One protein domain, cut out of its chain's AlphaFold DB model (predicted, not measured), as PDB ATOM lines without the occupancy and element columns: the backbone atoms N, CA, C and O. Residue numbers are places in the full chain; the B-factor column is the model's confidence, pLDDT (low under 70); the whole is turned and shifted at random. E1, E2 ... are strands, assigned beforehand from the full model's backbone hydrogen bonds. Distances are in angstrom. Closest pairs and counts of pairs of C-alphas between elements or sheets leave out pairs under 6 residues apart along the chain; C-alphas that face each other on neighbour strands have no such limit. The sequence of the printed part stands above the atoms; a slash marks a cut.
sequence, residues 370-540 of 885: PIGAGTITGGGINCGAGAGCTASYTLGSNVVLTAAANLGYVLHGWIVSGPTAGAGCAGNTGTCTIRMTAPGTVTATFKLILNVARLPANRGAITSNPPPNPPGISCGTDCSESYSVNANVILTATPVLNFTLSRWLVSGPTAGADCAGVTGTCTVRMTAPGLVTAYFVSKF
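AT A GLANCE: This is residues 370 to 540 of the 885 residues of an uncharacterized protein of Candidatus Ryanbacteria bacterium RIFCSPLOWO2_01_FULL_48_26 (UniProt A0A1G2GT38). Two small strand sandwiches stand end to end in a rod, joined by the long strand E7, which runs through both. In one lobe the sheet E2 E1 E4 E6 faces E5 and the first part of E7, with E3 beside E2; in the other the sheet E8 E10 E12 faces E11, E13 and the last part of E7, and E9 lies beside E7 near the junction. The printed part has 171 residues, no named helix and 13 named strands, E1 to E13 in chain order; the class is all strand, with 93 residues in named strands. The sheets E2 E1 E4 E6 and E8 E10 E12 are antiparallel, and the branched sheet E5 E7 E9 E11 E13 is mixed. The whole is loose, with a radius of gyration of the C-alphas of 20.3 A, and spans 73 by 25 by 21 A.

IN THESE COORDINATES: In the branched sheet, E7, residues 440 to 455, is the longest strand at 49.5 A, from C-alpha 440 at (-61.596, -104.548, 194.910) to C-alpha 455 at (-72.779, -71.895, 159.459). E5 is residues 409 to 417, 23.8 A; E9 480 to 483; E11 499 to 507, 23.5 A; and E13 530 to 538, 26.9 A, ending at C-alpha 538 at (-79.675, -62.554, 156.626). The second sheet has E1, residues 374 to 378, E2, 381 to 383, E4, 398 to 405, 22.8 A, and E6, 431 to 435. The third has E8, residues 460 to 465, E10, 488 to 495, 22.7 A, and E12, 521 to 525. E3, residues 388 to 393, pairs with no named strand.

HOW THE PARTS SIT: The branched sheet is strongly twisted. On one side of E7 lie E5, antiparallel, with N 443 and O 415 2.8 A apart, and E13, parallel, with N 453 and O 532 2.8 A apart. E9 is on the other side, antiparallel, with N 448 and O 483 2.8 A apart. E11 is antiparallel to E13, with N 533 and O 505 2.8 A apart. The three sheets form a stack of sheets, face to face in turn, with the branched sheet facing both others. Its strands stand at 30 degrees to those of E2 E1 E4 E6, and the closest C-alphas of E4 and E5, Ala 405 and Leu 411, are 6.1 A apart. They stand at 12 degrees to those of E8 E10 E12, and the closest C-alphas of E10 and E11, Pro 495 and Leu 501, are 6.5 A apart. In the smaller sheets, N 383 and O 376 of the hairpin E1 and E2 are 2.8 A apart, N 402 and O 377 of E4 and E1 2.7 A, N 399 and O 434 of E4 and E6 2.8 A, N 492 and O 463 of E10 and E8 2.8 A, and N 491 and O 522 of E10 and E12 2.8 A. E3 and E7 are near each other.

THE WHOLE: The two C-alphas farthest apart, those of Thr 394 and Phe 540, are 73.5 A apart. The printed part has no cut. The links E5 to E6, E8 to E9 and E11 to E12 are long. The mean pLDDT of the printed part is 79.5, and 32 residues are under 70, among them 466 to 472 and 507 to 514.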
ATOM      1  N   PRO A 370     -71.222 -94.807 178.907       63.19
ATOM      2  CA  PRO A 370     -71.880 -95.914 178.211       63.19
ATOM      3  C   PRO A 370     -70.940 -97.080 177.870       63.19
ATOM      4  O   PRO A 370     -69.728 -96.935 177.701       63.19
ATOM      5  N   ILE A 371     -71.530 -98.269 177.729       63.81
ATOM      6  CA  ILE A 371     -70.838 -99.449 177.202       63.81
ATOM      7  C   ILE A 371     -70.385 -99.124 175.770       63.81
ATOM      8  O   ILE A 371     -71.168 -98.608 174.977       63.81
ATOM      9  N   GLY A 372     -69.116 -99.386 175.452       67.25
ATOM     10  CA  GLY A 372     -68.509 -98.989 174.175       67.25
ATOM     11  C   GLY A 372     -67.853 -97.598 174.142       67.25
ATOM     12  O   GLY A 372     -67.338 -97.224 173.094       67.25
ATOM     13  N   ALA A 373     -67.783 -96.856 175.256       76.94
ATOM     14  CA  ALA A 373     -67.075 -95.564 175.320       76.94
ATOM     15  C   ALA A 373     -65.543 -95.643 175.137       76.94
ATOM     16  O   ALA A 373     -64.884 -94.633 174.895       76.94
ATOM     17  N   GLY A 374     -64.964 -96.837 175.262       82.69
ATOM     18  CA  GLY A 374     -63.526 -97.068 175.168       82.69
ATOM     19  C   GLY A 374     -63.130 -98.481 175.590       82.69
ATOM     20  O   GLY A 374     -63.987 -99.288 175.980       82.69
ATOM     21  N   THR A 375     -61.831 -98.761 175.539       88.56
ATOM     22  CA  THR A 375     -61.198 -99.996 176.029       88.56
ATOM     23  C   THR A 375     -60.334 -99.709 177.257       88.56
ATOM     24  O   THR A 375     -59.867 -98.585 177.448       88.56
ATOM     25  N   ILE A 376     -60.127-100.723 178.103       90.56
ATOM     26  CA  ILE A 376     -59.123-100.686 179.180       90.56
ATOM     27  C   ILE A 376     -58.186-101.874 179.002       90.56
ATOM     28  O   ILE A 376     -58.642-103.017 178.978       90.56
ATOM     29  N   THR A 377     -56.886-101.618 178.910       91.44
ATOM     30  CA  THR A 377     -55.848-102.643 178.744       91.44
ATOM     31  C   THR A 377     -54.708-102.445 179.737       91.44
ATOM     32  O   THR A 377     -54.545-101.364 180.292       91.44
ATOM     33  N   GLY A 378     -53.902-103.480 179.971       88.00
ATOM     34  CA  GLY A 378     -52.689-103.392 180.794       88.00
ATOM     35  C   GLY A 378     -52.704-104.341 181.989       88.00
ATOM     36  O   GLY A 378     -53.753-104.815 182.415       88.00
ATOM     37  N   GLY A 379     -51.520-104.714 182.479       82.88
ATOM     38  CA  GLY A 379     -51.373-105.685 183.571       82.88
ATOM     39  C   GLY A 379     -51.986-107.070 183.301       82.88
ATOM     40  O   GLY A 379     -52.332-107.763 184.249       82.88
ATOM     41  N   GLY A 380     -52.185-107.467 182.039       83.06
ATOM     42  CA  GLY A 380     -52.901-108.702 181.675       83.06
ATOM     43  C   GLY A 380     -54.429-108.570 181.611       83.06
ATOM     44  O   GLY A 380     -55.101-109.512 181.205       83.06
ATOM     45  N   ILE A 381     -54.984-107.399 181.941       88.12
ATOM     46  CA  ILE A 381     -56.386-107.057 181.698       88.12
ATOM     47  C   ILE A 381     -56.570-106.546 180.262       88.12
ATOM     48  O   ILE A 381     -55.748-105.789 179.738       88.12
ATOM     49  N   ASN A 382     -57.677-106.948 179.635       87.94
ATOM     50  CA  ASN A 382     -58.179-106.392 178.379       87.94
ATOM     51  C   ASN A 382     -59.716-106.353 178.410       87.94
ATOM     52  O   ASN A 382     -60.398-107.264 177.938       87.94
ATOM     53  N   CYS A 383     -60.273-105.292 178.992       84.38
ATOM     54  CA  CYS A 383     -61.703-105.028 178.926       84.38
ATOM     55  C   CYS A 383     -62.006-104.343 177.580       84.38
ATOM     56  O   CYS A 383     -61.953-103.112 177.482       84.38
ATOM     57  N   GLY A 384     -62.310-105.159 176.561       78.81
ATOM     58  CA  GLY A 384     -62.661-104.758 175.188       78.81
ATOM     59  C   GLY A 384     -63.972-103.963 175.093       78.81
ATOM     60  O   GLY A 384     -64.119-102.939 175.745       78.81
ATOM     61  N   ALA A 385     -64.958-104.390 174.296       69.56
ATOM     62  CA  ALA A 385     -66.212-103.630 174.148       69.56
ATOM     63  C   ALA A 385     -67.134-103.678 175.393       69.56
ATOM     64  O   ALA A 385     -67.775-102.674 175.711       69.56
ATOM     65  N   GLY A 386     -67.159-104.803 176.123       74.56
ATOM     66  CA  GLY A 386     -68.092-105.086 177.231       74.56
ATOM     67  C   GLY A 386     -68.005-104.151 178.450       74.56
ATOM     68  O   GLY A 386     -67.145-103.277 178.516       74.56
ATOM     69  N   ALA A 387     -68.900-104.322 179.428       76.75
ATOM     70  CA  ALA A 387     -69.049-103.402 180.570       76.75
ATOM     71  C   ALA A 387     -67.898-103.441 181.602       76.75
ATOM     72  O   ALA A 387     -67.722-102.496 182.368       76.75
ATOM     73  N   GLY A 388     -67.106-104.511 181.626       83.88
ATOM     74  CA  GLY A 388     -66.001-104.703 182.564       83.88
ATOM     75  C   GLY A 388     -65.341-106.068 182.387       83.88
ATOM     76  O   GLY A 388     -65.757-106.849 181.530       83.88
ATOM     77  N   CYS A 389     -64.306-106.344 183.176       89.19
ATOM     78  CA  CYS A 389     -63.606-107.626 183.222       89.19
ATOM     79  C   CYS A 389     -62.852-107.791 184.557       89.19
ATOM     80  O   CYS A 389     -62.711-106.829 185.313       89.19
ATOM     81  N   THR A 390     -62.392-109.000 184.882       92.25
ATOM     82  CA  THR A 390     -61.694-109.307 186.143       92.25
ATOM     83  C   THR A 390     -60.344-109.973 185.883       92.25
ATOM     84  O   THR A 390     -60.166-110.668 184.884       92.25
ATOM     85  N   ALA A 391     -59.393-109.779 186.797       92.88
ATOM     86  CA  ALA A 391     -58.152-110.553 186.866       92.88
ATOM     87  C   ALA A 391     -57.694-110.688 188.326       92.88
ATOM     88  O   ALA A 391     -58.190-109.985 189.206       92.88
ATOM     89  N   SER A 392     -56.752-111.588 188.601       93.31
ATOM     90  CA  SER A 392     -56.222-111.820 189.950       93.31
ATOM     91  C   SER A 392     -54.730-111.522 190.036       93.31
ATOM     92  O   SER A 392     -53.967-111.939 189.165       93.31
ATOM     93  N   TYR A 393     -54.310-110.877 191.122       93.00
ATOM     94  CA  TYR A 393     -52.939-110.417 191.334       93.00
ATOM     95  C   TYR A 393     -52.434-110.763 192.735       93.00
ATOM     96  O   TYR A 393     -53.172-110.674 193.717       93.00
ATOM     97  N   THR A 394     -51.157-111.120 192.859       91.19
ATOM     98  CA  THR A 394     -50.514-111.276 194.171       91.19
ATOM     99  C   THR A 394     -50.444-109.930 194.895       91.19
ATOM    100  O   THR A 394     -50.207-108.888 194.273       91.19
ATOM    101  N   LEU A 395     -50.643-109.942 196.217       91.25
ATOM    102  CA  LEU A 395     -50.560-108.721 197.016       91.25
ATOM    103  C   LEU A 395     -49.161-108.093 196.926       91.25
ATOM    104  O   LEU A 395     -48.147-108.783 196.856       91.25
ATOM    105  N   GLY A 396     -49.118-106.763 196.917       88.12
ATOM    106  CA  GLY A 396     -47.917-105.957 196.703       88.12
ATOM    107  C   GLY A 396     -47.631-105.614 195.238       88.12
ATOM    108  O   GLY A 396     -46.906-104.644 195.006       88.12
ATOM    109  N   SER A 397     -48.219-106.338 194.274       91.12
ATOM    110  CA  SER A 397     -48.044-106.097 192.834       91.12
ATOM    111  C   SER A 397     -48.552-104.725 192.388       91.12
ATOM    112  O   SER A 397     -49.584-104.247 192.863       91.12
ATOM    113  N   ASN A 398     -47.857-104.126 191.419       92.44
ATOM    114  CA  ASN A 398     -48.301-102.918 190.728       92.44
ATOM    115  C   ASN A 398     -48.969-103.301 189.400       92.44
ATOM    116  O   ASN A 398     -48.359-103.968 188.566       92.44
ATOM    117  N   VAL A 399     -50.205-102.855 189.196       93.31
ATOM    118  CA  VAL A 399     -51.002-103.060 187.982       93.31
ATOM    119  C   VAL A 399     -51.156-101.709 187.295       93.31
ATOM    120  O   VAL A 399     -51.711-100.784 187.881       93.31
ATOM    121  N   VAL A 400     -50.664-101.575 186.065       92.88
ATOM    122  CA  VAL A 400     -50.864-100.363 185.254       92.88
ATOM    123  C   VAL A 400     -51.979-100.636 184.257       92.88
ATOM    124  O   VAL A 400     -51.848-101.528 183.418       92.88
ATOM    125  N   LEU A 401     -53.064 -99.873 184.364       92.88
ATOM    126  CA  LEU A 401     -54.173 -99.871 183.417       92.88
ATOM    127  C   LEU A 401     -54.086 -98.633 182.525       92.88
ATOM    128  O   LEU A 401     -53.778 -97.544 183.003       92.88
ATOM    129  N   THR A 402     -54.423 -98.792 181.254       91.94
ATOM    130  CA  THR A 402     -54.486 -97.745 180.237       91.94
ATOM    131  C   THR A 402     -55.890 -97.734 179.648       91.94
ATOM    132  O   THR A 402     -56.378 -98.771 179.202       91.94
ATOM    133  N   ALA A 403     -56.547 -96.577 179.637       90.94
ATOM    134  CA  ALA A 403     -57.839 -96.384 178.990       90.94
ATOM    135  C   ALA A 403     -57.662 -95.637 177.665       90.94
ATOM    136  O   ALA A 403     -57.098 -94.543 177.630       90.94
ATOM    137  N   ALA A 404     -58.205 -96.204 176.589       88.56
ATOM    138  CA  ALA A 404     -58.339 -95.534 175.302       88.56
ATOM    139  C   ALA A 404     -59.821 -95.220 175.067       88.56
ATOM    140  O   ALA A 404     -60.648 -96.131 175.001       88.56
ATOM    141  N   ALA A 405     -60.164 -93.935 174.980       88.44
ATOM    142  CA  ALA A 405     -61.515 -93.497 174.643       88.44
ATOM    143  C   ALA A 405     -61.772 -93.667 173.136       88.44
ATOM    144  O   ALA A 405     -60.893 -93.401 172.316       88.44
ATOM    145  N   ASN A 406     -62.980 -94.097 172.779       85.88
ATOM    146  CA  ASN A 406     -63.412 -94.184 171.386       85.88
ATOM    147  C   ASN A 406     -63.782 -92.791 170.837       85.88
ATOM    148  O   ASN A 406     -63.955 -91.834 171.594       85.88
ATOM    149  N   LEU A 407     -63.937 -92.666 169.515       83.62
ATOM    150  CA  LEU A 407     -64.345 -91.403 168.885       83.62
ATOM    151  C   LEU A 407     -65.652 -90.868 169.494       83.62
ATOM    152  O   LEU A 407     -66.632 -91.600 169.632       83.62
ATOM    153  N   GLY A 408     -65.656 -89.582 169.851       80.75
ATOM    154  CA  GLY A 408     -66.783 -88.934 170.527       80.75
ATOM    155  C   GLY A 408     -66.812 -89.104 172.053       80.75
ATOM    156  O   GLY A 408     -67.751 -88.627 172.686       80.75
ATOM    157  N   TYR A 409     -65.800 -89.730 172.657       86.94
ATOM    158  CA  TYR A 409     -65.684 -89.901 174.106       86.94
ATOM    159  C   TYR A 409     -64.396 -89.288 174.652       86.94
ATOM    160  O   TYR A 409     -63.372 -89.247 173.973       86.94
ATOM    161  N   VAL A 410     -64.426 -88.878 175.921       87.12
ATOM    162  CA  VAL A 410     -63.218 -88.571 176.703       87.12
ATOM    163  C   VAL A 410     -63.211 -89.362 178.003       87.12
ATOM    164  O   VAL A 410     -64.256 -89.588 178.614       87.12
ATOM    165  N   LEU A 411     -62.024 -89.761 178.454       88.44
ATOM    166  CA  LEU A 411     -61.836 -90.244 179.817       88.44
ATOM    167  C   LEU A 411     -62.000 -89.058 180.777       88.44
ATOM    168  O   LEU A 411     -61.302 -88.056 180.656       88.44
ATOM    169  N   HIS A 412     -62.914 -89.168 181.735       85.81
ATOM    170  CA  HIS A 412     -63.085 -88.175 182.793       85.81
ATOM    171  C   HIS A 412     -62.175 -88.466 183.992       85.81
ATOM    172  O   HIS A 412     -61.635 -87.537 184.590       85.81
ATOM    173  N   GLY A 413     -61.973 -89.749 184.308       88.12
ATOM    174  CA  GLY A 413     -60.987 -90.201 185.284       88.12
ATOM    175  C   GLY A 413     -61.269 -91.587 185.851       88.12
ATOM    176  O   GLY A 413     -62.141 -92.310 185.360       88.12
ATOM    177  N   TRP A 414     -60.523 -91.948 186.893       90.81
ATOM    178  CA  TRP A 414     -60.559 -93.266 187.524       90.81
ATOM    179  C   TRP A 414     -61.091 -93.190 188.958       90.81
ATOM    180  O   TRP A 414     -60.820 -92.240 189.689       90.81
ATOM    181  N   ILE A 415     -61.825 -94.219 189.376       90.25
ATOM    182  CA  ILE A 415     -62.268 -94.422 190.760       90.25
ATOM    183  C   ILE A 415     -61.729 -95.778 191.207       90.25
ATOM    184  O   ILE A 415     -61.984 -96.779 190.545       90.25
ATOM    185  N   VAL A 416     -60.990 -95.823 192.315       92.31
ATOM    186  CA  VAL A 416     -60.396 -97.053 192.864       92.31
ATOM    187  C   VAL A 416     -60.972 -97.300 194.255       92.31
ATOM    188  O   VAL A 416     -60.954 -96.398 195.091       92.31
ATOM    189  N   SER A 417     -61.470 -98.507 194.516       92.12
ATOM    190  CA  SER A 417     -61.969 -98.930 195.828       92.12
ATOM    191  C   SER A 417     -61.406-100.300 196.211       92.12
ATOM    192  O   SER A 417     -61.498-101.252 195.444       92.12
ATOM    193  N   GLY A 418     -60.814-100.406 197.405       90.62
ATOM    194  CA  GLY A 418     -60.106-101.605 197.873       90.62
ATOM    195  C   GLY A 418     -58.582-101.465 197.748       90.62
ATOM    196  O   GLY A 418     -57.950-101.106 198.743       90.62
ATOM    197  N   PRO A 419     -57.975-101.708 196.568       91.06
ATOM    198  CA  PRO A 419     -56.548-101.486 196.341       91.06
ATOM    199  C   PRO A 419     -56.123-100.028 196.563       91.06
ATOM    200  O   PRO A 419     -56.922 -99.096 196.466       91.06
ATOM    201  N   THR A 420     -54.826 -99.806 196.767       91.94
ATOM    202  CA  THR A 420     -54.271 -98.455 196.886       91.94
ATOM    203  C   THR A 420     -54.076 -97.837 195.499       91.94
ATOM    204  O   THR A 420     -53.286 -98.334 194.693       91.94
ATOM    205  N   ALA A 421     -54.771 -96.730 195.228       89.25
ATOM    206  CA  ALA A 421     -54.543 -95.916 194.037       89.25
ATOM    207  C   ALA A 421     -53.134 -95.301 194.056       89.25
ATOM    208  O   ALA A 421     -52.712 -94.723 195.058       89.25
ATOM    209  N   GLY A 422     -52.412 -95.425 192.946       84.00
ATOM    210  CA  GLY A 422     -51.105 -94.817 192.718       84.00
ATOM    211  C   GLY A 422     -51.161 -93.707 191.665       84.00
ATOM    212  O   GLY A 422     -52.189 -93.059 191.454       84.00
ATOM    213  N   ALA A 423     -50.028 -93.474 191.001       81.88
ATOM    214  CA  ALA A 423     -49.888 -92.409 190.012       81.88
ATOM    215  C   ALA A 423     -50.864 -92.559 188.826       81.88
ATOM    216  O   ALA A 423     -51.137 -93.666 188.354       81.88
ATOM    217  N   GLY A 424     -51.376 -91.424 188.343       79.69
ATOM    218  CA  GLY A 424     -52.260 -91.329 187.172       79.69
ATOM    219  C   GLY A 424     -53.740 -91.663 187.413       79.69
ATOM    220  O   GLY A 424     -54.593 -91.259 186.626       79.69
ATOM    221  N   CYS A 425     -54.086 -92.297 188.539       84.62
ATOM    222  CA  CYS A 425     -55.484 -92.573 188.896       84.62
ATOM    223  C   CYS A 425     -56.282 -91.318 189.311       84.62
ATOM    224  O   CYS A 425     -57.503 -91.380 189.422       84.62
ATOM    225  N   ALA A 426     -55.616 -90.183 189.544       79.38
ATOM    226  CA  ALA A 426     -56.264 -88.898 189.788       79.38
ATOM    227  C   ALA A 426     -56.428 -88.115 188.473       79.38
ATOM    228  O   ALA A 426     -55.463 -87.923 187.734       79.38
ATOM    229  N   GLY A 427     -57.639 -87.617 188.213       71.00
ATOM    230  CA  GLY A 427     -57.957 -86.852 187.006       71.00
ATOM    231  C   GLY A 427     -58.089 -87.709 185.742       71.00
ATOM    232  O   GLY A 427     -58.261 -88.925 185.804       71.00
ATOM    233  N   ASN A 428     -58.018 -87.053 184.586       75.31
ATOM    234  CA  ASN A 428     -58.286 -87.610 183.258       75.31
ATOM    235  C   ASN A 428     -57.055 -88.231 182.567       75.31
ATOM    236  O   ASN A 428     -57.032 -88.346 181.341       75.31
ATOM    237  N   THR A 429     -56.015 -88.618 183.315       77.81
ATOM    238  CA  THR A 429     -54.819 -89.202 182.690       77.81
ATOM    239  C   THR A 429     -55.138 -90.587 182.120       77.81
ATOM    240  O   THR A 429     -55.818 -91.396 182.757       77.81
ATOM    241  N   GLY A 430     -54.643 -90.871 180.911       84.81
ATOM    242  CA  GLY A 430     -54.947 -92.111 180.185       84.81
ATOM    243  C   GLY A 430     -54.457 -93.393 180.867       84.81
ATOM    244  O   GLY A 430     -54.811 -94.477 180.417       84.81
ATOM    245  N   THR A 431     -53.671 -93.293 181.943       91.38
ATOM    246  CA  THR A 431     -53.065 -94.423 182.659       91.38
ATOM    247  C   THR A 431     -53.308 -94.330 184.164       91.38
ATOM    248  O   THR A 431     -53.013 -93.301 184.758       91.38
ATOM    249  N   CYS A 432     -53.740 -95.409 184.811       92.62
ATOM    250  CA  CYS A 432     -53.874 -95.508 186.265       92.62
ATOM    251  C   CYS A 432     -53.022 -96.666 186.794       92.62
ATOM    252  O   CYS A 432     -53.201 -97.819 186.402       92.62
ATOM    253  N   THR A 433     -52.077 -96.353 187.683       92.75
ATOM    254  CA  THR A 433     -51.251 -97.344 188.383       92.75
ATOM    255  C   THR A 433     -51.892 -97.693 189.719       92.75
ATOM    256  O   THR A 433     -52.049 -96.827 190.572       92.75
ATOM    257  N   ILE A 434     -52.220 -98.961 189.935       93.94
ATOM    258  CA  ILE A 434     -52.815 -99.484 191.168       93.94
ATOM    259  C   ILE A 434     -51.797-100.365 191.888       93.94
ATOM    260  O   ILE A 434     -51.164-101.211 191.260       93.94
ATOM    261  N   ARG A 435     -51.670-100.225 193.211       93.69
ATOM    262  CA  ARG A 435     -50.934-101.183 194.043       93.69
ATOM    263  C   ARG A 435     -51.916-102.117 194.740       93.69
ATOM    264  O   ARG A 435     -52.758-101.678 195.523       93.69
ATOM    265  N   MET A 436     -51.792-103.412 194.467       93.00
ATOM    266  CA  MET A 436     -52.680-104.459 194.972       93.00
ATOM    267  C   MET A 436     -52.419-104.735 196.455       93.00
ATOM    268  O   MET A 436     -51.664-105.631 196.818       93.00
ATOM    269  N   THR A 437     -53.017-103.932 197.328       92.31
ATOM    270  CA  THR A 437     -52.954-104.071 198.796       92.31
ATOM    271  C   THR A 437     -54.143-104.845 199.370       92.31
ATOM    272  O   THR A 437     -54.030-105.445 200.435       92.31
ATOM    273  N   ALA A 438     -55.251-104.882 198.633       92.25
ATOM    274  CA  ALA A 438     -56.480-105.616 198.908       92.25
ATOM    275  C   ALA A 438     -57.167-105.947 197.565       92.25
ATOM    276  O   ALA A 438     -56.797-105.355 196.545       92.25
ATOM    277  N   PRO A 439     -58.152-106.861 197.517       94.12
ATOM    278  CA  PRO A 439     -59.040-106.986 196.366       94.12
ATOM    279  C   PRO A 439     -59.978-105.779 196.264       94.12
ATOM    280  O   PRO A 439     -60.186-105.056 197.240       94.12
ATOM    281  N   GLY A 440     -60.581-105.582 195.095       92.38
ATOM    282  CA  GLY A 440     -61.596-104.548 194.910       92.38
ATOM    283  C   GLY A 440     -61.796-104.140 193.458       92.38
ATOM    284  O   GLY A 440     -61.609-104.949 192.549       92.38
ATOM    285  N   THR A 441     -62.201-102.890 193.250       93.00
ATOM    286  CA  THR A 441     -62.759-102.418 191.982       93.00
ATOM    287  C   THR A 441     -62.061-101.157 191.480       93.00
ATOM    288  O   THR A 441     -61.775-100.237 192.245       93.00
ATOM    289  N   VAL A 442     -61.825-101.090 190.170       92.50
ATOM    290  CA  VAL A 442     -61.359 -99.894 189.460       92.50
ATOM    291  C   VAL A 442     -62.369 -99.545 188.375       92.50
ATOM    292  O   VAL A 442     -62.585-100.320 187.447       92.50
ATOM    293  N   THR A 443     -62.969 -98.364 188.467       91.12
ATOM    294  CA  THR A 443     -63.942 -97.864 187.497       91.12
ATOM    295  C   THR A 443     -63.327 -96.743 186.668       91.12
ATOM    296  O   THR A 443     -63.046 -95.668 187.202       91.12
ATOM    297  N   ALA A 444     -63.157 -96.949 185.360       90.19
ATOM    298  CA  ALA A 444     -62.867 -95.852 184.435       90.19
ATOM    299  C   ALA A 444     -64.178 -95.153 184.059       90.19
ATOM    300  O   ALA A 444     -65.137 -95.807 183.643       90.19
ATOM    301  N   THR A 445     -64.231 -93.832 184.201       88.12
ATOM    302  CA  THR A 445     -65.420 -93.032 183.889       88.12
ATOM    303  C   THR A 445     -65.203 -92.239 182.613       88.12
ATOM    304  O   THR A 445     -64.252 -91.466 182.526       88.12
ATOM    305  N   PHE A 446     -66.100 -92.401 181.642       87.62
ATOM    306  CA  PHE A 446     -66.074 -91.681 180.371       87.62
ATOM    307  C   PHE A 446     -67.179 -90.617 180.315       87.62
ATOM    308  O   PHE A 446     -68.212 -90.736 180.975       87.62
ATOM    309  N   LYS A 447     -66.959 -89.574 179.514       86.50
ATOM    310  CA  LYS A 447     -67.947 -88.550 179.155       86.50
ATOM    311  C   LYS A 447     -68.144 -88.505 177.641       86.50
ATOM    312  O   LYS A 447     -67.250 -88.870 176.880       86.50
ATOM    313  N   LEU A 448     -69.322 -88.052 177.233       85.75
ATOM    314  CA  LEU A 448     -69.752 -87.872 175.849       85.75
ATOM    315  C   LEU A 448     -69.336 -86.492 175.340       85.75
ATOM    316  O   LEU A 448     -69.646 -85.498 175.991       85.75
ATOM    317  N   ILE A 449     -68.701 -86.412 174.173       84.69
ATOM    318  CA  ILE A 449     -68.411 -85.138 173.507       84.69
ATOM    319  C   ILE A 449     -69.659 -84.673 172.747       84.69
ATOM    320  O   ILE A 449     -70.216 -85.411 171.927       84.69
ATOM    321  N   LEU A 450     -70.068 -83.430 172.992       84.69
ATOM    322  CA  LEU A 450     -70.985 -82.680 172.142       84.69
ATOM    323  C   LEU A 450     -70.175 -81.667 171.334       84.69
ATOM    324  O   LEU A 450     -69.573 -80.756 171.899       84.69
ATOM    325  N   ASN A 451     -70.185 -81.823 170.014       85.62
ATOM    326  CA  ASN A 451     -69.634 -80.844 169.090       85.62
ATOM    327  C   ASN A 451     -70.743 -79.904 168.613       85.62
ATOM    328  O   ASN A 451     -71.891 -80.314 168.418       85.62
ATOM    329  N   VAL A 452     -70.397 -78.645 168.377       84.50
ATOM    330  CA  VAL A 452     -71.310 -77.628 167.861       84.50
ATOM    331  C   VAL A 452     -70.666 -76.913 166.676       84.50
ATOM    332  O   VAL A 452     -69.468 -76.656 166.656       84.50
ATOM    333  N   ALA A 453     -71.459 -76.581 165.662       81.75
ATOM    334  CA  ALA A 453     -71.025 -75.821 164.500       81.75
ATOM    335  C   ALA A 453     -71.966 -74.640 164.233       81.75
ATOM    336  O   ALA A 453     -73.164 -74.687 164.505       81.75
ATOM    337  N   ARG A 454     -71.417 -73.570 163.655       83.75
ATOM    338  CA  ARG A 454     -72.163 -72.387 163.205       83.75
ATOM    339  C   ARG A 454     -71.869 -72.138 161.731       83.75
ATOM    340  O   ARG A 454     -70.707 -72.004 161.353       83.75
ATOM    341  N   LEU A 455     -72.908 -72.077 160.903       76.12
ATOM    342  CA  LEU A 455     -72.779 -71.895 159.459       76.12
ATOM    343  C   LEU A 455     -73.655 -70.735 158.964       76.12
ATOM    344  O   LEU A 455     -74.858 -70.741 159.213       76.12
ATOM    345  N   PRO A 456     -73.103 -69.776 158.201       71.19
ATOM    346  CA  PRO A 456     -71.682 -69.441 158.061       71.19
ATOM    347  C   PRO A 456     -71.026 -68.991 159.382       71.19
ATOM    348  O   PRO A 456     -71.665 -68.356 160.220       71.19
ATOM    349  N   ALA A 457     -69.725 -69.261 159.539       69.19
ATOM    350  CA  ALA A 457     -69.006 -69.148 160.817       69.19
ATOM    351  C   ALA A 457     -69.019 -67.756 161.487       69.19
ATOM    352  O   ALA A 457     -68.878 -67.667 162.702       69.19
ATOM    353  N   ASN A 458     -69.227 -66.678 160.725       72.50
ATOM    354  CA  ASN A 458     -69.157 -65.295 161.219       72.50
ATOM    355  C   ASN A 458     -70.538 -64.640 161.441       72.50
ATOM    356  O   ASN A 458     -70.617 -63.421 161.567       72.50
ATOM    357  N   ARG A 459     -71.639 -65.412 161.435       74.62
ATOM    358  CA  ARG A 459     -73.022 -64.875 161.430       74.62
ATOM    359  C   ARG A 459     -73.822 -65.091 162.727       74.62
ATOM    360  O   ARG A 459     -74.979 -64.682 162.816       74.62
ATOM    361  N   GLY A 460     -73.195 -65.653 163.757       74.44
ATOM    362  CA  GLY A 460     -73.770 -65.799 165.095       74.44
ATOM    363  C   GLY A 460     -72.802 -66.459 166.078       74.44
ATOM    364  O   GLY A 460     -71.751 -66.964 165.682       74.44
ATOM    365  N   ALA A 461     -73.157 -66.460 167.358       80.69
ATOM    366  CA  ALA A 461     -72.511 -67.244 168.410       80.69
ATOM    367  C   ALA A 461     -73.463 -68.345 168.898       80.69
ATOM    368  O   ALA A 461     -74.679 -68.223 168.736       80.69
ATOM    369  N   ILE A 462     -72.924 -69.409 169.498       83.44
ATOM    370  CA  ILE A 462     -73.726 -70.436 170.181       83.44
ATOM    371  C   ILE A 462     -73.131 -70.664 171.568       83.44
ATOM    372  O   ILE A 462     -71.932 -70.925 171.667       83.44
ATOM    373  N   THR A 463     -73.957 -70.576 172.608       83.44
ATOM    374  CA  THR A 463     -73.575 -70.827 174.006       83.44
ATOM    375  C   THR A 463     -74.371 -71.989 174.604       83.44
ATOM    376  O   THR A 463     -75.480 -72.248 174.150       83.44
ATOM    377  N   SER A 464     -73.853 -72.695 175.619       81.06
ATOM    378  CA  SER A 464     -74.623 -73.723 176.351       81.06
ATOM    379  C   SER A 464     -74.963 -73.328 177.794       81.06
ATOM    380  O   SER A 464     -74.120 -72.767 178.492       81.06
ATOM    381  N   ASN A 465     -76.149 -73.708 178.272       70.94
ATOM    382  CA  ASN A 465     -76.671 -73.450 179.619       70.94
ATOM    383  C   ASN A 465     -77.176 -74.766 180.270       70.94
ATOM    384  O   ASN A 465     -77.722 -75.604 179.544       70.94
ATOM    385  N   PRO A 466     -77.056 -74.967 181.603       53.91
ATOM    386  CA  PRO A 466     -76.537 -74.046 182.624       53.91
ATOM    387  C   PRO A 466     -74.998 -74.028 182.766       53.91
ATOM    388  O   PRO A 466     -74.377 -75.088 182.719       53.91
ATOM    389  N   PRO A 467     -74.372 -72.862 183.023       52.59
ATOM    390  CA  PRO A 467     -73.081 -72.792 183.711       52.59
ATOM    391  C   PRO A 467     -73.277 -72.954 185.241       52.59
ATOM    392  O   PRO A 467     -74.366 -72.639 185.728       52.59
ATOM    393  N   PRO A 468     -72.257 -73.362 186.032       54.62
ATOM    394  CA  PRO A 468     -70.840 -73.479 185.672       54.62
ATOM    395  C   PRO A 468     -70.188 -74.861 185.931       54.62
ATOM    396  O   PRO A 468     -70.648 -75.649 186.750       54.62
ATOM    397  N   ASN A 469     -69.010 -75.043 185.325       43.84
ATOM    398  CA  ASN A 469     -68.006 -76.099 185.536       43.84
ATOM    399  C   ASN A 469     -68.461 -77.547 185.193       43.84
ATOM    400  O   ASN A 469     -69.083 -78.202 186.033       43.84
ATOM    401  N   PRO A 470     -68.119 -78.102 184.005       53.81
ATOM    402  CA  PRO A 470     -67.168 -77.594 182.996       53.81
ATOM    403  C   PRO A 470     -67.609 -76.274 182.328       53.81
ATOM    404  O   PRO A 470     -68.739 -75.828 182.559       53.81
ATOM    405  N   PRO A 471     -66.743 -75.580 181.563       59.78
ATOM    406  CA  PRO A 471     -67.178 -74.411 180.807       59.78
ATOM    407  C   PRO A 471     -68.312 -74.787 179.843       59.78
ATOM    408  O   PRO A 471     -68.371 -75.892 179.317       59.78
ATOM    409  N   GLY A 472     -69.247 -73.866 179.619       67.00
ATOM    410  CA  GLY A 472     -70.237 -74.061 178.565       67.00
ATOM    411  C   GLY A 472     -69.583 -73.942 177.188       67.00
ATOM    412  O   GLY A 472     -68.669 -73.133 177.016       67.00
ATOM    413  N   ILE A 473     -70.096 -74.681 176.198       74.44
ATOM    414  CA  ILE A 473     -69.732 -74.490 174.787       74.44
ATOM    415  C   ILE A 473     -69.907 -73.010 174.441       74.44
ATOM    416  O   ILE A 473     -70.910 -72.407 174.824       74.44
ATOM    417  N   SER A 474     -68.943 -72.433 173.721       74.06
ATOM    418  CA  SER A 474     -68.947 -71.029 173.304       74.06
ATOM    419  C   SER A 474     -68.372 -70.920 171.892       74.06
ATOM    420  O   SER A 474     -67.209 -70.551 171.683       74.06
ATOM    421  N   CYS A 475     -69.194 -71.291 170.903       67.62
ATOM    422  CA  CYS A 475     -68.784 -71.343 169.503       67.62
ATOM    423  C   CYS A 475     -68.443 -69.938 168.995       67.62
ATOM    424  O   CYS A 475     -69.310 -69.127 168.656       67.62
ATOM    425  N   GLY A 476     -67.140 -69.689 168.970       59.22
ATOM    426  CA  GLY A 476     -66.515 -68.374 169.048       59.22
ATOM    427  C   GLY A 476     -65.044 -68.540 169.425       59.22
ATOM    428  O   GLY A 476     -64.183 -68.005 168.733       59.22
ATOM    429  N   THR A 477     -64.781 -69.367 170.443       60.66
ATOM    430  CA  THR A 477     -63.437 -69.782 170.885       60.66
ATOM    431  C   THR A 477     -63.292 -71.299 171.023       60.66
ATOM    432  O   THR A 477     -62.260 -71.826 170.625       60.66
ATOM    433  N   ASP A 478     -64.316 -71.998 171.525       69.75
ATOM    434  CA  ASP A 478     -64.361 -73.466 171.589       69.75
ATOM    435  C   ASP A 478     -65.765 -73.964 171.216       69.75
ATOM    436  O   ASP A 478     -66.782 -73.423 171.653       69.75
ATOM    437  N   CYS A 479     -65.808 -74.977 170.361       79.38
ATOM    438  CA  CYS A 479     -67.016 -75.544 169.778       79.38
ATOM    439  C   CYS A 479     -67.271 -76.994 170.237       79.38
ATOM    440  O   CYS A 479     -68.095 -77.684 169.638       79.38
ATOM    441  N   SER A 480     -66.592 -77.466 171.285       83.69
ATOM    442  CA  SER A 480     -66.762 -78.815 171.836       83.69
ATOM    443  C   SER A 480     -66.736 -78.821 173.366       83.69
ATOM    444  O   SER A 480     -65.977 -78.074 173.967       83.69
ATOM    445  N   GLU A 481     -67.547 -79.667 174.008       84.94
ATOM    446  CA  GLU A 481     -67.448 -79.939 175.454       84.94
ATOM    447  C   GLU A 481     -67.924 -81.365 175.785       84.94
ATOM    448  O   GLU A 481     -68.660 -82.005 175.029       84.94
ATOM    449  N   SER A 482     -67.469 -81.875 176.926       83.06
ATOM    450  CA  SER A 482     -67.714 -83.200 177.476       83.06
ATOM    451  C   SER A 482     -68.779 -83.216 178.584       83.06
ATOM    452  O   SER A 482     -68.672 -82.576 179.633       83.06
ATOM    453  N   TYR A 483     -69.790 -84.062 178.409       81.44
ATOM    454  CA  TYR A 483     -70.930 -84.175 179.315       81.44
ATOM    455  C   TYR A 483     -71.121 -85.605 179.825       81.44
ATOM    456  O   TYR A 483     -70.795 -86.587 179.155       81.44
ATOM    457  N   SER A 484     -71.665 -85.739 181.033       81.31
ATOM    458  CA  SER A 484     -72.073 -87.039 181.574       81.31
ATOM    459  C   SER A 484     -73.264 -87.611 180.794       81.31
ATOM    460  O   SER A 484     -74.077 -86.866 180.245       81.31
ATOM    461  N   VAL A 485     -73.407 -88.939 180.778       80.94
ATOM    462  CA  VAL A 485     -74.573 -89.604 180.169       80.94
ATOM    463  C   VAL A 485     -75.870 -89.105 180.814       80.94
ATOM    464  O   VAL A 485     -75.942 -88.945 182.029       80.94
ATOM    465  N   ASN A 486     -76.898 -88.886 179.992       79.38
ATOM    466  CA  ASN A 486     -78.184 -88.274 180.338       79.38
ATOM    467  C   ASN A 486     -78.135 -86.802 180.787       79.38
ATOM    468  O   ASN A 486     -79.167 -86.288 181.215       79.38
ATOM    469  N   ALA A 487     -77.008 -86.095 180.657       81.12
ATOM    470  CA  ALA A 487     -77.009 -84.643 180.818       81.12
ATOM    471  C   ALA A 487     -77.919 -83.982 179.765       81.12
ATOM    472  O   ALA A 487     -77.878 -84.344 178.587       81.12
ATOM    473  N   ASN A 488     -78.714 -83.000 180.193       81.44
ATOM    474  CA  ASN A 488     -79.497 -82.144 179.305       81.44
ATOM    475  C   ASN A 488     -78.715 -80.847 179.076       81.44
ATOM    476  O   ASN A 488     -78.461 -80.107 180.027       81.44
ATOM    477  N   VAL A 489     -78.337 -80.580 177.829       82.56
ATOM    478  CA  VAL A 489     -77.564 -79.404 177.420       82.56
ATOM    479  C   VAL A 489     -78.469 -78.492 176.603       82.56
ATOM    480  O   VAL A 489     -78.965 -78.903 175.556       82.56
ATOM    481  N   ILE A 490     -78.694 -77.261 177.063       83.75
ATOM    482  CA  ILE A 490     -79.479 -76.270 176.319       83.75
ATOM    483  C   ILE A 490     -78.504 -75.387 175.547       83.75
ATOM    484  O   ILE A 490     -77.761 -74.618 176.151       83.75
ATOM    485  N   LEU A 491     -78.496 -75.500 174.223       84.50
ATOM    486  CA  LEU A 491     -77.747 -74.627 173.323       84.50
ATOM    487  C   LEU A 491     -78.590 -73.397 172.984       84.50
ATOM    488  O   LEU A 491     -79.772 -73.537 172.688       84.50
ATOM    489  N   THR A 492     -77.976 -72.217 172.962       85.19
ATOM    490  CA  THR A 492     -78.602 -70.937 172.614       85.19
ATOM    491  C   THR A 492     -77.829 -70.289 171.471       85.19
ATOM    492  O   THR A 492     -76.641 -70.007 171.612       85.19
ATOM    493  N   ALA A 493     -78.485 -70.043 170.339       84.12
ATOM    494  CA  ALA A 493     -77.925 -69.335 169.194       84.12
ATOM    495  C   ALA A 493     -78.250 -67.839 169.270       84.12
ATOM    496  O   ALA A 493     -79.416 -67.444 169.267       84.12
ATOM    497  N   THR A 494     -77.211 -67.007 169.239       84.94
ATOM    498  CA  THR A 494     -77.309 -65.544 169.215       84.94
ATOM    499  C   THR A 494     -76.808 -65.037 167.859       84.94
ATOM    500  O   THR A 494     -75.593 -64.972 167.648       84.94
ATOM    501  N   PRO A 495     -77.699 -64.702 166.906       80.50
ATOM    502  CA  PRO A 495     -77.304 -64.104 165.633       80.50
ATOM    503  C   PRO A 495     -76.631 -62.743 165.840       80.50
ATOM    504  O   PRO A 495     -77.024 -61.985 166.729       80.50
ATOM    505  N   VAL A 496     -75.657 -62.397 164.993       78.75
ATOM    506  CA  VAL A 496     -75.122 -61.022 164.960       78.75
ATOM    507  C   VAL A 496     -76.078 -60.080 164.216       78.75
ATOM    508  O   VAL A 496     -77.067 -60.515 163.616       78.75
ATOM    509  N   LEU A 497     -75.810 -58.769 164.271       72.38
ATOM    510  CA  LEU A 497     -76.631 -57.753 163.605       72.38
ATOM    511  C   LEU A 497     -76.859 -58.122 162.124       72.38
ATOM    512  O   LEU A 497     -75.934 -58.555 161.440       72.38
ATOM    513  N   ASN A 498     -78.091 -57.949 161.643       65.69
ATOM    514  CA  ASN A 498     -78.548 -58.318 160.296       65.69
ATOM    515  C   ASN A 498     -78.613 -59.826 159.969       65.69
ATOM    516  O   ASN A 498     -78.798 -60.166 158.802       65.69
ATOM    517  N   PHE A 499     -78.565 -60.732 160.957       73.19
ATOM    518  CA  PHE A 499     -78.802 -62.173 160.752       73.19
ATOM    519  C   PHE A 499     -79.869 -62.757 161.699       73.19
ATOM    520  O   PHE A 499     -80.171 -62.191 162.751       73.19
ATOM    521  N   THR A 500     -80.464 -63.883 161.308       75.75
ATOM    522  CA  THR A 500     -81.415 -64.712 162.069       75.75
ATOM    523  C   THR A 500     -80.999 -66.176 162.011       75.75
ATOM    524  O   THR A 500     -80.375 -66.624 161.050       75.75
ATOM    525  N   LEU A 501     -81.373 -66.943 163.036       79.06
ATOM    526  CA  LEU A 501     -81.330 -68.400 162.971       79.06
ATOM    527  C   LEU A 501     -82.400 -68.885 161.977       79.06
ATOM    528  O   LEU A 501     -83.567 -68.526 162.102       79.06
ATOM    529  N   SER A 502     -81.998 -69.699 161.003       77.94
ATOM    530  CA  SER A 502     -82.899 -70.380 160.064       77.94
ATOM    531  C   SER A 502     -83.349 -71.736 160.604       77.94
ATOM    532  O   SER A 502     -84.537 -72.047 160.571       77.94
ATOM    533  N   ARG A 503     -82.402 -72.548 161.092       76.50
ATOM    534  CA  ARG A 503     -82.660 -73.885 161.643       76.50
ATOM    535  C   ARG A 503     -81.487 -74.396 162.471       76.50
ATOM    536  O   ARG A 503     -80.336 -74.019 162.236       76.50
ATOM    537  N   TRP A 504     -81.792 -75.338 163.353       81.56
ATOM    538  CA  TRP A 504     -80.830 -76.288 163.897       81.56
ATOM    539  C   TRP A 504     -80.810 -77.566 163.045       81.56
ATOM    540  O   TRP A 504     -81.836 -77.985 162.514       81.56
ATOM    541  N   LEU A 505     -79.647 -78.200 162.933       79.69
ATOM    542  CA  LEU A 505     -79.473 -79.546 162.392       79.69
ATOM    543  C   LEU A 505     -78.718 -80.374 163.426       79.69
ATOM    544  O   LEU A 505     -77.666 -79.945 163.893       79.69
ATOM    545  N   VAL A 506     -79.217 -81.562 163.758       77.00
ATOM    546  CA  VAL A 506     -78.529 -82.480 164.671       77.00
ATOM    547  C   VAL A 506     -78.120 -83.737 163.916       77.00
ATOM    548  O   VAL A 506     -78.880 -84.261 163.105       77.00
ATOM    549  N   SER A 507     -76.894 -84.195 164.156       65.75
ATOM    550  CA  SER A 507     -76.291 -85.354 163.501       65.75
ATOM    551  C   SER A 507     -75.578 -86.237 164.528       65.75
ATOM    552  O   SER A 507     -74.907 -85.740 165.433       65.75
ATOM    553  N   GLY A 508     -75.754 -87.555 164.399       60.62
ATOM    554  CA  GLY A 508     -75.390 -88.540 165.425       60.62
ATOM    555  C   GLY A 508     -76.587 -88.973 166.292       60.62
ATOM    556  O   GLY A 508     -77.704 -88.494 166.085       60.62
ATOM    557  N   PRO A 509     -76.397 -89.906 167.247       53.12
ATOM    558  CA  PRO A 509     -77.490 -90.519 167.998       53.12
ATOM    559  C   PRO A 509     -77.925 -89.654 169.195       53.12
ATOM    560  O   PRO A 509     -77.715 -89.994 170.356       53.12
ATOM    561  N   THR A 510     -78.576 -88.525 168.921       53.34
ATOM    562  CA  THR A 510     -79.250 -87.709 169.944       53.34
ATOM    563  C   THR A 510     -80.740 -88.046 169.985       53.34
ATOM    564  O   THR A 510     -81.582 -87.315 169.454       53.34
ATOM    565  N   ALA A 511     -81.082 -89.180 170.597       46.16
ATOM    566  CA  ALA A 511     -82.478 -89.549 170.809       46.16
ATOM    567  C   ALA A 511     -83.148 -88.529 171.752       46.16
ATOM    568  O   ALA A 511     -82.823 -88.465 172.938       46.16
ATOM    569  N   GLY A 512     -84.075 -87.726 171.216       53.06
ATOM    570  CA  GLY A 512     -84.790 -86.692 171.970       53.06
ATOM    571  C   GLY A 512     -84.097 -85.325 172.034       53.06
ATOM    572  O   GLY A 512     -84.218 -84.646 173.050       53.06
ATOM    573  N   ALA A 513     -83.371 -84.914 170.987       59.03
ATOM    574  CA  ALA A 513     -83.000 -83.508 170.830       59.03
ATOM    575  C   ALA A 513     -84.232 -82.672 170.426       59.03
ATOM    576  O   ALA A 513     -84.747 -82.833 169.317       59.03
ATOM    577  N   ASP A 514     -84.696 -81.786 171.309       68.56
ATOM    578  CA  ASP A 514     -85.772 -80.836 171.011       68.56
ATOM    579  C   ASP A 514     -85.168 -79.526 170.495       68.56
ATOM    580  O   ASP A 514     -84.731 -78.654 171.253       68.56
ATOM    581  N   CYS A 515     -85.066 -79.447 169.171       70.88
ATOM    582  CA  CYS A 515     -84.442 -78.348 168.437       70.88
ATOM    583  C   CYS A 515     -85.386 -77.833 167.338       70.88
ATOM    584  O   CYS A 515     -84.976 -77.575 166.203       70.88
ATOM    585  N   ALA A 516     -86.679 -77.747 167.667       57.94
ATOM    586  CA  ALA A 516     -87.744 -77.392 166.742       57.94
ATOM    587  C   ALA A 516     -87.840 -75.873 166.482       57.94
ATOM    588  O   ALA A 516     -88.308 -75.106 167.322       57.94
ATOM    589  N   GLY A 517     -87.496 -75.458 165.257       58.66
ATOM    590  CA  GLY A 517     -87.854 -74.150 164.690       58.66
ATOM    591  C   GLY A 517     -86.754 -73.081 164.690       58.66
ATOM    592  O   GLY A 517     -85.561 -73.371 164.777       58.66
ATOM    593  N   VAL A 518     -87.189 -71.824 164.540       56.25
ATOM    594  CA  VAL A 518     -86.356 -70.598 164.566       56.25
ATOM    595  C   VAL A 518     -86.182 -70.023 165.977       56.25
ATOM    596  O   VAL A 518     -85.570 -68.969 166.158       56.25
ATOM    597  N   THR A 519     -86.741 -70.691 166.986       60.06
ATOM    598  CA  THR A 519     -86.506 -70.391 168.396       60.06
ATOM    599  C   THR A 519     -85.007 -70.496 168.669       60.06
ATOM    600  O   THR A 519     -84.337 -71.441 168.254       60.06
ATOM    601  N   GLY A 520     -84.447 -69.496 169.352       70.50
ATOM    602  CA  GLY A 520     -82.999 -69.368 169.538       70.50
ATOM    603  C   GLY A 520     -82.353 -70.448 170.413       70.50
ATOM    604  O   GLY A 520     -81.218 -70.255 170.822       70.50
ATOM    605  N   THR A 521     -83.042 -71.548 170.727       81.88
ATOM    606  CA  THR A 521     -82.614 -72.586 171.672       81.88
ATOM    607  C   THR A 521     -82.816 -73.999 171.121       81.88
ATOM    608  O   THR A 521     -83.799 -74.255 170.435       81.88
ATOM    609  N   CYS A 522     -81.920 -74.924 171.465       82.25
ATOM    610  CA  CYS A 522     -81.946 -76.339 171.081       82.25
ATOM    611  C   CYS A 522     -81.497 -77.190 172.275       82.25
ATOM    612  O   CYS A 522     -80.393 -77.005 172.784       82.25
ATOM    613  N   THR A 523     -82.351 -78.098 172.751       83.44
ATOM    614  CA  THR A 523     -82.070 -78.927 173.933       83.44
ATOM    615  C   THR A 523     -81.611 -80.315 173.512       83.44
ATOM    616  O   THR A 523     -82.348 -81.045 172.857       83.44
ATOM    617  N   VAL A 524     -80.407 -80.709 173.925       81.44
ATOM    618  CA  VAL A 524     -79.794 -82.004 173.608       81.44
ATOM    619  C   VAL A 524     -79.717 -82.863 174.862       81.44
ATOM    620  O   VAL A 524     -79.096 -82.472 175.851       81.44
ATOM    621  N   ARG A 525     -80.285 -84.071 174.816       83.56
ATOM    622  CA  ARG A 525     -80.066 -85.094 175.844       83.56
ATOM    623  C   ARG A 525     -78.906 -86.003 175.444       83.56
ATOM    624  O   ARG A 525     -78.989 -86.741 174.462       83.56
ATOM    625  N   MET A 526     -77.836 -85.977 176.233       79.94
ATOM    626  CA  MET A 526     -76.576 -86.673 175.960       79.94
ATOM    627  C   MET A 526     -76.711 -88.190 176.165       79.94
ATOM    628  O   MET A 526     -76.434 -88.722 177.239       79.94
ATOM    629  N   THR A 527     -77.172 -88.888 175.128       78.56
ATOM    630  CA  THR A 527     -77.325 -90.356 175.090       78.56
ATOM    631  C   THR A 527     -76.217 -91.044 174.288       78.56
ATOM    632  O   THR A 527     -75.797 -92.138 174.657       78.56
ATOM    633  N   ALA A 528     -75.682 -90.374 173.266       77.81
ATOM    634  CA  ALA A 528     -74.470 -90.740 172.535       77.81
ATOM    635  C   ALA A 528     -73.718 -89.459 172.095       77.81
ATOM    636  O   ALA A 528     -74.245 -88.357 172.291       77.81
ATOM    637  N   PRO A 529     -72.493 -89.559 171.537       82.12
ATOM    638  CA  PRO A 529     -71.770 -88.399 171.021       82.12
ATOM    639  C   PRO A 529     -72.515 -87.775 169.838       82.12
ATOM    640  O   PRO A 529     -73.111 -88.493 169.034       82.12
ATOM    641  N   GLY A 530     -72.475 -86.449 169.708       79.25
ATOM    642  CA  GLY A 530     -73.294 -85.741 168.720       79.25
ATOM    643  C   GLY A 530     -72.658 -84.473 168.168       79.25
ATOM    644  O   GLY A 530     -71.738 -83.907 168.761       79.25
ATOM    645  N   LEU A 531     -73.176 -84.026 167.025       83.62
ATOM    646  CA  LEU A 531     -72.854 -82.749 166.393       83.62
ATOM    647  C   LEU A 531     -74.143 -81.964 166.119       83.62
ATOM    648  O   LEU A 531     -75.004 -82.423 165.363       83.62
ATOM    649  N   VAL A 532     -74.246 -80.760 166.688       84.94
ATOM    650  CA  VAL A 532     -75.345 -79.810 166.445       84.94
ATOM    651  C   VAL A 532     -74.852 -78.629 165.616       84.94
ATOM    652  O   VAL A 532     -73.873 -77.986 165.967       84.94
ATOM    653  N   THR A 533     -75.546 -78.288 164.536       84.06
ATOM    654  CA  THR A 533     -75.204 -77.161 163.659       84.06
ATOM    655  C   THR A 533     -76.313 -76.113 163.658       84.06
ATOM    656  O   THR A 533     -77.458 -76.441 163.352       84.06
ATOM    657  N   ALA A 534     -75.986 -74.852 163.946       82.06
ATOM    658  CA  ALA A 534     -76.891 -73.720 163.742       82.06
ATOM    659  C   ALA A 534     -76.646 -73.070 162.372       82.06
ATOM    660  O   ALA A 534     -75.505 -72.731 162.037       82.06
ATOM    661  N   TYR A 535     -77.716 -72.850 161.607       79.94
ATOM    662  CA  TYR A 535     -77.671 -72.165 160.315       79.94
ATOM    663  C   TYR A 535     -78.190 -70.729 160.439       79.94
ATOM    664  O   TYR A 535     -79.333 -70.523 160.844       79.94
ATOM    665  N   PHE A 536     -77.377 -69.740 160.055       79.00
ATOM    666  CA  PHE A 536     -77.700 -68.311 160.133       79.00
ATOM    667  C   PHE A 536     -77.884 -67.681 158.739       79.00
ATOM    668  O   PHE A 536     -76.975 -67.705 157.904       79.00
ATOM    669  N   VAL A 537     -79.038 -67.052 158.517       72.75
ATOM    670  CA  VAL A 537     -79.429 -66.352 157.274       72.75
ATOM    671  C   VAL A 537     -79.602 -64.852 157.529       72.75
ATOM    672  O   VAL A 537     -79.670 -64.426 158.677       72.75
ATOM    673  N   SER A 538     -79.599 -64.018 156.489       66.44
ATOM    674  CA  SER A 538     -79.675 -62.554 156.626       66.44
ATOM    675  C   SER A 538     -81.103 -62.040 156.868       66.44
ATOM    676  O   SER A 538     -82.060 -62.508 156.257       66.44
ATOM    677  N   LYS A 539     -81.236 -61.008 157.714       54.88
ATOM    678  CA  LYS A 539     -82.472 -60.253 158.004       54.88
ATOM    679  C   LYS A 539     -82.860 -59.301 156.859       54.88
ATOM    680  O   LYS A 539     -83.064 -58.113 157.087       54.88
ATOM    681  N   PHE A 540     -82.976 -59.797 155.630       44.22
ATOM    682  CA  PHE A 540     -83.621 -59.019 154.569       44.22
ATOM    683  C   PHE A 540     -85.137 -59.208 154.648       44.22
ATOM    684  O   PHE A 540     -85.701 -60.112 154.037       44.22
TER     685      PHE A 540